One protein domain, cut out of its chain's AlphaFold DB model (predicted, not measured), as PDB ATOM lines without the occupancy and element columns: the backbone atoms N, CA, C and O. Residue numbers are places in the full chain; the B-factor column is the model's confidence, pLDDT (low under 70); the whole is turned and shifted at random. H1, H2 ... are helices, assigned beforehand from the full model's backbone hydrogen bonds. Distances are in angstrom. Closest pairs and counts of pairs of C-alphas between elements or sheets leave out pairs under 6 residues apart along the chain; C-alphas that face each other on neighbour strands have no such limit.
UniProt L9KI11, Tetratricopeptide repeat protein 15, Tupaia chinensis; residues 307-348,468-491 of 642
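What this domain is: This is residues 307 to 348 and 468 to 491 of the 642 residues of the protein "Tetratricopeptide repeat protein 15" of Tupaia chinensis (UniProt L9KI11). The domain has little regular structure: residues 468 to 491, a winding stretch with no named element, lie between two short helices, H1 and H2, towards one end of the longest axis and a longer helix, H3, towards the other. The printed part has 66 residues, 25 of them in the named helices, which follow in the order H1, H2, H3; there is no named strand and the class is all helix. The whole is compact, with a radius of gyration of the C-alphas of 11.8 A and spans of 32 by 28 by 16 A.

Where its parts are: H1, residues 308 to 314, begins at C-alpha 308 (145.817, 138.179, 149.514). H2 is residues 317 to 323. H3, residues 329 to 339, is 15.1 A long and ends at C-alpha 339 (140.688, 147.389, 156.051).

How they stand to each other: H1, H2 and H3 are apart from one another. Tight links join H1 to H2 and H2 to H3. In each helix every O i to N i+4 pair is within hydrogen-bond range.

The domain as a whole: The C-alphas farthest apart, of Glu 317 and Phe 347, are 33.7 A apart. Residues 349 to 467 are not printed; C-alphas 348 and 468 are 17.8 A apart across this cut. The pLDDT is under 70 at residues 307 to 318 and 341 to 348.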
ATOM      1  N   ASP A 307     144.963 136.497 145.142       64.50
ATOM      2  CA  ASP A 307     144.571 136.099 146.490       64.50
ATOM      3  C   ASP A 307     145.507 136.777 147.516       64.50
ATOM      4  O   ASP A 307     146.723 136.559 147.477       64.50
ATOM      5  N   PRO A 308     144.988 137.566 148.479       59.38
ATOM      6  CA  PRO A 308     145.817 138.179 149.514       59.38
ATOM      7  C   PRO A 308     146.601 137.154 150.351       59.38
ATOM      8  O   PRO A 308     147.646 137.502 150.905       59.38
ATOM      9  N   PHE A 309     146.147 135.900 150.441       56.03
ATOM     10  CA  PHE A 309     146.888 134.810 151.078       56.03
ATOM     11  C   PHE A 309     148.042 134.299 150.200       56.03
ATOM     12  O   PHE A 309     149.126 134.039 150.723       56.03
ATOM     13  N   ALA A 310     147.856 134.235 148.877       61.22
ATOM     14  CA  ALA A 310     148.909 133.923 147.911       61.22
ATOM     15  C   ALA A 310     150.023 134.979 147.924       61.22
ATOM     16  O   ALA A 310     151.189 134.623 148.101       61.22
ATOM     17  N   THR A 311     149.680 136.270 147.849       64.38
ATOM     18  CA  THR A 311     150.654 137.372 147.990       64.38
ATOM     19  C   THR A 311     151.372 137.290 149.335       64.38
ATOM     20  O   THR A 311     152.597 137.367 149.409       64.38
ATOM     21  N   ALA A 312     150.637 137.028 150.418       59.88
ATOM     22  CA  ALA A 312     151.231 136.819 151.732       59.88
ATOM     23  C   ALA A 312     152.061 135.523 151.853       59.88
ATOM     24  O   ALA A 312     152.674 135.334 152.900       59.88
ATOM     25  N   LEU A 313     152.117 134.636 150.858       63.12
ATOM     26  CA  LEU A 313     152.995 133.456 150.823       63.12
ATOM     27  C   LEU A 313     154.102 133.545 149.761       63.12
ATOM     28  O   LEU A 313     155.077 132.800 149.862       63.12
ATOM     29  N   SER A 314     153.993 134.442 148.777       62.72
ATOM     30  CA  SER A 314     155.031 134.675 147.768       62.72
ATOM     31  C   SER A 314     156.149 135.606 148.254       62.72
ATOM     32  O   SER A 314     157.290 135.424 147.829       62.72
ATOM     33  N   MET A 315     155.862 136.539 149.176       65.38
ATOM     34  CA  MET A 315     156.881 137.380 149.832       65.38
ATOM     35  C   MET A 315     157.952 136.533 150.539       65.38
ATOM     36  O   MET A 315     157.621 135.605 151.288       65.38
ATOM     37  N   SER A 316     159.232 136.890 150.379       69.19
ATOM     38  CA  SER A 316     160.330 136.194 151.063       69.19
ATOM     39  C   SER A 316     160.258 136.405 152.578       69.19
ATOM     40  O   SER A 316     159.752 137.426 153.043       69.19
ATOM     41  N   GLU A 317     160.806 135.485 153.383       66.94
ATOM     42  CA  GLU A 317     160.841 135.689 154.841       66.94
ATOM     43  C   GLU A 317     161.580 136.984 155.226       66.94
ATOM     44  O   GLU A 317     161.238 137.612 156.227       66.94
ATOM     45  N   MET A 318     162.539 137.427 154.404       64.00
ATOM     46  CA  MET A 318     163.263 138.673 154.630       64.00
ATOM     47  C   MET A 318     162.363 139.903 154.465       64.00
ATOM     48  O   MET A 318     162.370 140.777 155.330       64.00
ATOM     49  N   ASP A 319     161.512 139.939 153.437       70.62
ATOM     50  CA  ASP A 319     160.527 141.016 153.255       70.62
ATOM     51  C   ASP A 319     159.537 141.063 154.420       70.62
ATOM     52  O   ASP A 319     159.248 142.128 154.961       70.62
ATOM     53  N   ARG A 320     159.083 139.891 154.882       73.44
ATOM     54  CA  ARG A 320     158.198 139.794 156.053       73.44
ATOM     55  C   ARG A 320     158.843 140.348 157.313       73.44
ATOM     56  O   ARG A 320     158.122 140.879 158.147       73.44
ATOM     57  N   ARG A 321     160.160 140.193 157.481       70.38
ATOM     58  CA  ARG A 321     160.912 140.796 158.590       70.38
ATOM     59  C   ARG A 321     161.001 142.311 158.393       70.38
ATOM     60  O   ARG A 321     160.628 143.040 159.305       70.38
ATOM     61  N   ASN A 322     161.402 142.776 157.207       70.69
ATOM     62  CA  ASN A 322     161.504 144.203 156.869       70.69
ATOM     63  C   ASN A 322     160.200 144.972 157.145       70.69
ATOM     64  O   ASN A 322     160.240 146.053 157.730       70.69
ATOM     65  N   ASP A 323     159.055 144.389 156.782       81.06
ATOM     66  CA  ASP A 323     157.736 145.007 156.937       81.06
ATOM     67  C   ASP A 323     157.187 144.936 158.387       81.06
ATOM     68  O   ASP A 323     156.298 145.713 158.740       81.06
ATOM     69  N   ALA A 324     157.689 144.040 159.255       79.75
ATOM     70  CA  ALA A 324     157.079 143.651 160.549       79.75
ATOM     71  C   ALA A 324     157.129 144.695 161.690       79.75
ATOM     72  O   ALA A 324     157.080 144.342 162.874       79.75
ATOM     73  N   TRP A 325     157.209 145.984 161.370       87.12
ATOM     74  CA  TRP A 325     157.063 147.049 162.356       87.12
ATOM     75  C   TRP A 325     155.631 147.107 162.922       87.12
ATOM     76  O   TRP A 325     154.652 146.932 162.197       87.12
ATOM     77  N   LEU A 326     155.503 147.368 164.227       84.88
ATOM     78  CA  LEU A 326     154.213 147.412 164.922       84.88
ATOM     79  C   LEU A 326     153.665 148.852 164.993       84.88
ATOM     80  O   LEU A 326     154.308 149.681 165.643       84.88
ATOM     81  N   PRO A 327     152.475 149.146 164.428       87.06
ATOM     82  CA  PRO A 327     151.830 150.447 164.596       87.06
ATOM     83  C   PRO A 327     151.378 150.694 166.038       87.06
ATOM     84  O   PRO A 327     151.003 149.755 166.769       87.06
ATOM     85  N   SER A 328     151.341 151.971 166.435       86.31
ATOM     86  CA  SER A 328     150.648 152.401 167.652       86.31
ATOM     87  C   SER A 328     149.161 152.030 167.628       86.31
ATOM     88  O   SER A 328     148.621 151.552 166.632       86.31
ATOM     89  N   GLU A 329     148.498 152.187 168.770       85.88
ATOM     90  CA  GLU A 329     147.081 151.852 168.932       85.88
ATOM     91  C   GLU A 329     146.189 152.698 168.012       85.88
ATOM     92  O   GLU A 329     145.481 152.137 167.184       85.88
ATOM     93  N   ALA A 330     146.353 154.026 168.037       85.00
ATOM     94  CA  ALA A 330     145.617 154.950 167.173       85.00
ATOM     95  C   ALA A 330     145.799 154.637 165.674       85.00
ATOM     96  O   ALA A 330     144.817 154.486 164.947       85.00
ATOM     97  N   THR A 331     147.043 154.457 165.215       86.81
ATOM     98  CA  THR A 331     147.329 154.095 163.817       86.81
ATOM     99  C   THR A 331     146.706 152.751 163.447       86.81
ATOM    100  O   THR A 331     146.129 152.605 162.371       86.81
ATOM    101  N   ARG A 332     146.776 151.755 164.337       86.75
ATOM    102  CA  ARG A 332     146.198 150.424 164.111       86.75
ATOM    103  C   ARG A 332     144.682 150.481 163.965       86.75
ATOM    104  O   ARG A 332     144.160 149.809 163.081       86.75
ATOM    105  N   ASP A 333     143.997 151.276 164.777       85.31
ATOM    106  CA  ASP A 333     142.538 151.398 164.732       85.31
ATOM    107  C   ASP A 333     142.075 152.081 163.431       85.31
ATOM    108  O   ASP A 333     141.103 151.640 162.809       85.31
ATOM    109  N   VAL A 334     142.834 153.064 162.932       84.69
ATOM    110  CA  VAL A 334     142.636 153.650 161.592       84.69
ATOM    111  C   VAL A 334     142.872 152.615 160.484       84.69
ATOM    112  O   VAL A 334     142.022 152.447 159.611       84.69
ATOM    113  N   LEU A 335     143.977 151.862 160.528       84.69
ATOM    114  CA  LEU A 335     144.283 150.826 159.529       84.69
ATOM    115  C   LEU A 335     143.271 149.668 159.540       84.69
ATOM    116  O   LEU A 335     142.962 149.111 158.487       84.69
ATOM    117  N   VAL A 336     142.719 149.314 160.703       84.69
ATOM    118  CA  VAL A 336     141.598 148.367 160.810       84.69
ATOM    119  C   VAL A 336     140.344 148.958 160.168       84.69
ATOM    120  O   VAL A 336     139.712 148.266 159.379       84.69
ATOM    121  N   SER A 337     140.028 150.230 160.427       83.81
ATOM    122  CA  SER A 337     138.844 150.920 159.884       83.81
ATOM    123  C   SER A 337     138.869 151.088 158.357       83.81
ATOM    124  O   SER A 337     137.821 151.031 157.707       83.81
ATOM    125  N   VAL A 338     140.061 151.251 157.771       79.19
ATOM    126  CA  VAL A 338     140.279 151.216 156.313       79.19
ATOM    127  C   VAL A 338     140.153 149.781 155.784       79.19
ATOM    128  O   VAL A 338     139.451 149.543 154.800       79.19
ATOM    129  N   ALA A 339     140.752 148.795 156.461       74.00
ATOM    130  CA  ALA A 339     140.688 147.389 156.051       74.00
ATOM    131  C   ALA A 339     139.278 146.765 156.154       74.00
ATOM    132  O   ALA A 339     138.968 145.844 155.398       74.00
ATOM    133  N   THR A 340     138.413 147.253 157.049       76.50
ATOM    134  CA  THR A 340     136.992 146.862 157.144       76.50
ATOM    135  C   THR A 340     136.083 147.642 156.188       76.50
ATOM    136  O   THR A 340     134.878 147.395 156.177       76.50
ATOM    137  N   GLN A 341     136.630 148.576 155.398       68.50
ATOM    138  CA  GLN A 341     135.894 149.518 154.538       68.50
ATOM    139  C   GLN A 341     134.869 150.393 155.288       68.50
ATOM    140  O   GLN A 341     133.987 150.989 154.673       68.50
ATOM    141  N   GLN A 342     134.983 150.500 156.617       57.62
ATOM    142  CA  GLN A 342     134.119 151.358 157.434       57.62
ATOM    143  C   GLN A 342     134.479 152.838 157.262       57.62
ATOM    144  O   GLN A 342     133.603 153.696 157.354       57.62
ATOM    145  N   HIS A 343     135.744 153.131 156.953       53.97
ATOM    146  CA  HIS A 343     136.218 154.450 156.550       53.97
ATOM    147  C   HIS A 343     136.912 154.360 155.186       53.97
ATOM    148  O   HIS A 343     137.788 153.525 154.970       53.97
ATOM    149  N   SER A 344     136.531 155.239 154.254       55.72
ATOM    150  CA  SER A 344     137.239 155.385 152.978       55.72
ATOM    151  C   SER A 344     138.590 156.078 153.206       55.72
ATOM    152  O   SER A 344     138.614 157.084 153.921       55.72
ATOM    153  N   PRO A 345     139.695 155.647 152.562       56.81
ATOM    154  CA  PRO A 345     140.991 156.331 152.665       56.81
ATOM    155  C   PRO A 345     140.959 157.774 152.121       56.81
ATOM    156  O   PRO A 345     141.862 158.557 152.381       56.81
ATOM    157  N   VAL A 346     139.898 158.167 151.407       50.91
ATOM    158  CA  VAL A 346     139.671 159.549 150.942       50.91
ATOM    159  C   VAL A 346     139.232 160.495 152.083       50.91
ATOM    160  O   VAL A 346     139.240 161.709 151.903       50.91
ATOM    161  N   PHE A 347     138.845 159.960 153.247       50.31
ATOM    162  CA  PHE A 347     138.183 160.692 154.339       50.31
ATOM    163  C   PHE A 347     138.972 160.753 155.663       50.31
ATOM    164  O   PHE A 347     138.385 161.063 156.697       50.31
ATOM    165  N   LEU A 348     140.282 160.478 155.662       61.50
ATOM    166  CA  LEU A 348     141.126 160.752 156.833       61.50
ATOM    167  C   LEU A 348     141.517 162.235 156.902       61.50
ATOM    168  O   LEU A 348     141.859 162.844 155.886       61.50
ATOM    169  N   ASN A 468     156.568 160.907 163.942       86.69
ATOM    170  CA  ASN A 468     157.113 159.713 164.605       86.69
ATOM    171  C   ASN A 468     157.342 158.501 163.671       86.69
ATOM    172  O   ASN A 468     157.659 157.420 164.168       86.69
ATOM    173  N   LEU A 469     157.203 158.654 162.344       88.62
ATOM    174  CA  LEU A 469     157.222 157.559 161.356       88.62
ATOM    175  C   LEU A 469     156.163 156.473 161.645       88.62
ATOM    176  O   LEU A 469     156.405 155.282 161.449       88.62
ATOM    177  N   ASP A 470     155.000 156.877 162.157       89.19
ATOM    178  CA  ASP A 470     153.919 155.967 162.569       89.19
ATOM    179  C   ASP A 470     152.535 156.366 162.031       89.19
ATOM    180  O   ASP A 470     151.531 155.822 162.474       89.19
ATOM    181  N   GLN A 471     152.468 157.299 161.077       88.50
ATOM    182  CA  GLN A 471     151.211 157.669 160.421       88.50
ATOM    183  C   GLN A 471     150.675 156.510 159.553       88.50
ATOM    184  O   GLN A 471     151.473 155.725 159.032       88.50
ATOM    185  N   PRO A 472     149.344 156.363 159.393       85.69
ATOM    186  CA  PRO A 472     148.727 155.230 158.693       85.69
ATOM    187  C   PRO A 472     149.165 155.100 157.227       85.69
ATOM    188  O   PRO A 472     149.300 153.986 156.731       85.69
ATOM    189  N   ASP A 473     149.469 156.205 156.549       86.62
ATOM    190  CA  ASP A 473     149.954 156.214 155.164       86.62
ATOM    191  C   ASP A 473     151.381 155.670 154.977       86.62
ATOM    192  O   ASP A 473     151.824 155.431 153.854       86.62
ATOM    193  N   LEU A 474     152.085 155.380 156.072       89.38
ATOM    194  CA  LEU A 474     153.390 154.717 156.086       89.38
ATOM    195  C   LEU A 474     153.284 153.178 156.191       89.38
ATOM    196  O   LEU A 474     154.286 152.503 156.469       89.38
ATOM    197  N   TYR A 475     152.088 152.615 155.971       88.69
ATOM    198  CA  TYR A 475     151.773 151.183 156.060       88.69
ATOM    199  C   TYR A 475     151.100 150.644 154.789       88.69
ATOM    200  O   TYR A 475     150.292 151.326 154.159       88.69
ATOM    201  N   TYR A 476     151.389 149.387 154.431       86.88
ATOM    202  CA  TYR A 476     150.806 148.743 153.243       86.88
ATOM    203  C   TYR A 476     149.280 148.606 153.344       86.88
ATOM    204  O   TYR A 476     148.583 148.763 152.341       86.88
ATOM    205  N   GLU A 477     148.751 148.388 154.555       86.50
ATOM    206  CA  GLU A 477     147.312 148.323 154.837       86.50
ATOM    207  C   GLU A 477     146.508 149.545 154.365       86.50
ATOM    208  O   GLU A 477     145.310 149.409 154.118       86.50
ATOM    209  N   TYR A 478     147.130 150.723 154.237       84.06
ATOM    210  CA  TYR A 478     146.448 151.944 153.800       84.06
ATOM    211  C   TYR A 478     146.213 152.008 152.282       84.06
ATOM    212  O   TYR A 478     145.310 152.708 151.824       84.06
ATOM    213  N   TYR A 479     146.937 151.203 151.494       84.25
ATOM    214  CA  TYR A 479     146.798 151.141 150.035       84.25
ATOM    215  C   TYR A 479     146.384 149.737 149.519       84.25
ATOM    216  O   TYR A 479     147.111 149.158 148.701       84.25
ATOM    217  N   PRO A 480     145.207 149.176 149.896       80.81
ATOM    218  CA  PRO A 480     144.796 147.823 149.486       80.81
ATOM    219  C   PRO A 480     144.761 147.580 147.970       80.81
ATOM    220  O   PRO A 480     144.939 146.451 147.526       80.81
ATOM    221  N   HIS A 481     144.536 148.633 147.176       79.81
ATOM    222  CA  HIS A 481     144.503 148.572 145.710       79.81
ATOM    223  C   HIS A 481     145.892 148.510 145.050       79.81
ATOM    224  O   HIS A 481     145.984 148.162 143.878       79.81
ATOM    225  N   VAL A 482     146.955 148.870 145.778       80.38
ATOM    226  CA  VAL A 482     148.349 148.859 145.290       80.38
ATOM    227  C   VAL A 482     149.116 147.671 145.874       80.38
ATOM    228  O   VAL A 482     149.954 147.081 145.197       80.38
ATOM    229  N   TYR A 483     148.804 147.292 147.116       82.50
ATOM    230  CA  TYR A 483     149.509 146.251 147.864       82.50
ATOM    231  C   TYR A 483     148.539 145.198 148.452       82.50
ATOM    232  O   TYR A 483     148.474 145.027 149.673       82.50
ATOM    233  N   PRO A 484     147.764 144.474 147.615       79.25
ATOM    234  CA  PRO A 484     146.736 143.538 148.073       79.25
ATOM    235  C   PRO A 484     147.320 142.415 148.943       79.25
ATOM    236  O   PRO A 484     148.217 141.681 148.538       79.25
ATOM    237  N   GLY A 485     146.805 142.280 150.169       74.81
ATOM    238  CA  GLY A 485     147.236 141.262 151.136       74.81
ATOM    239  C   GLY A 485     148.566 141.530 151.849       74.81
ATOM    240  O   GLY A 485     148.861 140.852 152.836       74.81
ATOM    241  N   ARG A 486     149.352 142.527 151.419       82.38
ATOM    242  CA  ARG A 486     150.579 142.929 152.122       82.38
ATOM    243  C   ARG A 486     150.225 143.707 153.393       82.38
ATOM    244  O   ARG A 486     149.219 144.411 153.447       82.38
ATOM    245  N   ARG A 487     151.041 143.538 154.434       81.88
ATOM    246  CA  ARG A 487     150.826 144.119 155.764       81.88
ATOM    247  C   ARG A 487     152.145 144.495 156.420       81.88
ATOM    248  O   ARG A 487     153.108 143.742 156.288       81.88
ATOM    249  N   GLY A 488     152.159 145.603 157.154       85.19
ATOM    250  CA  GLY A 488     153.345 146.138 157.823       85.19
ATOM    251  C   GLY A 488     153.717 147.546 157.355       85.19
ATOM    252  O   GLY A 488     152.987 148.172 156.585       85.19
ATOM    253  N   SER A 489     154.843 148.069 157.836       88.06
ATOM    254  CA  SER A 489     155.296 149.420 157.479       88.06
ATOM    255  C   SER A 489     156.165 149.421 156.226       88.06
ATOM    256  O   SER A 489     157.032 148.569 156.058       88.06
ATOM    257  N   MET A 490     155.988 150.442 155.391       86.88
ATOM    258  CA  MET A 490     156.849 150.732 154.241       86.88
ATOM    259  C   MET A 490     158.163 151.436 154.631       86.88
ATOM    260  O   MET A 490     159.055 151.583 153.797       86.88
ATOM    261  N   VAL A 491     158.285 151.913 155.876       89.12
ATOM    262  CA  VAL A 491     159.435 152.697 156.357       89.12
ATOM    263  C   VAL A 491     160.559 151.765 156.831       89.12
ATOM    264  O   VAL A 491     160.377 151.088 157.850       89.12
TER     265      VAL A 491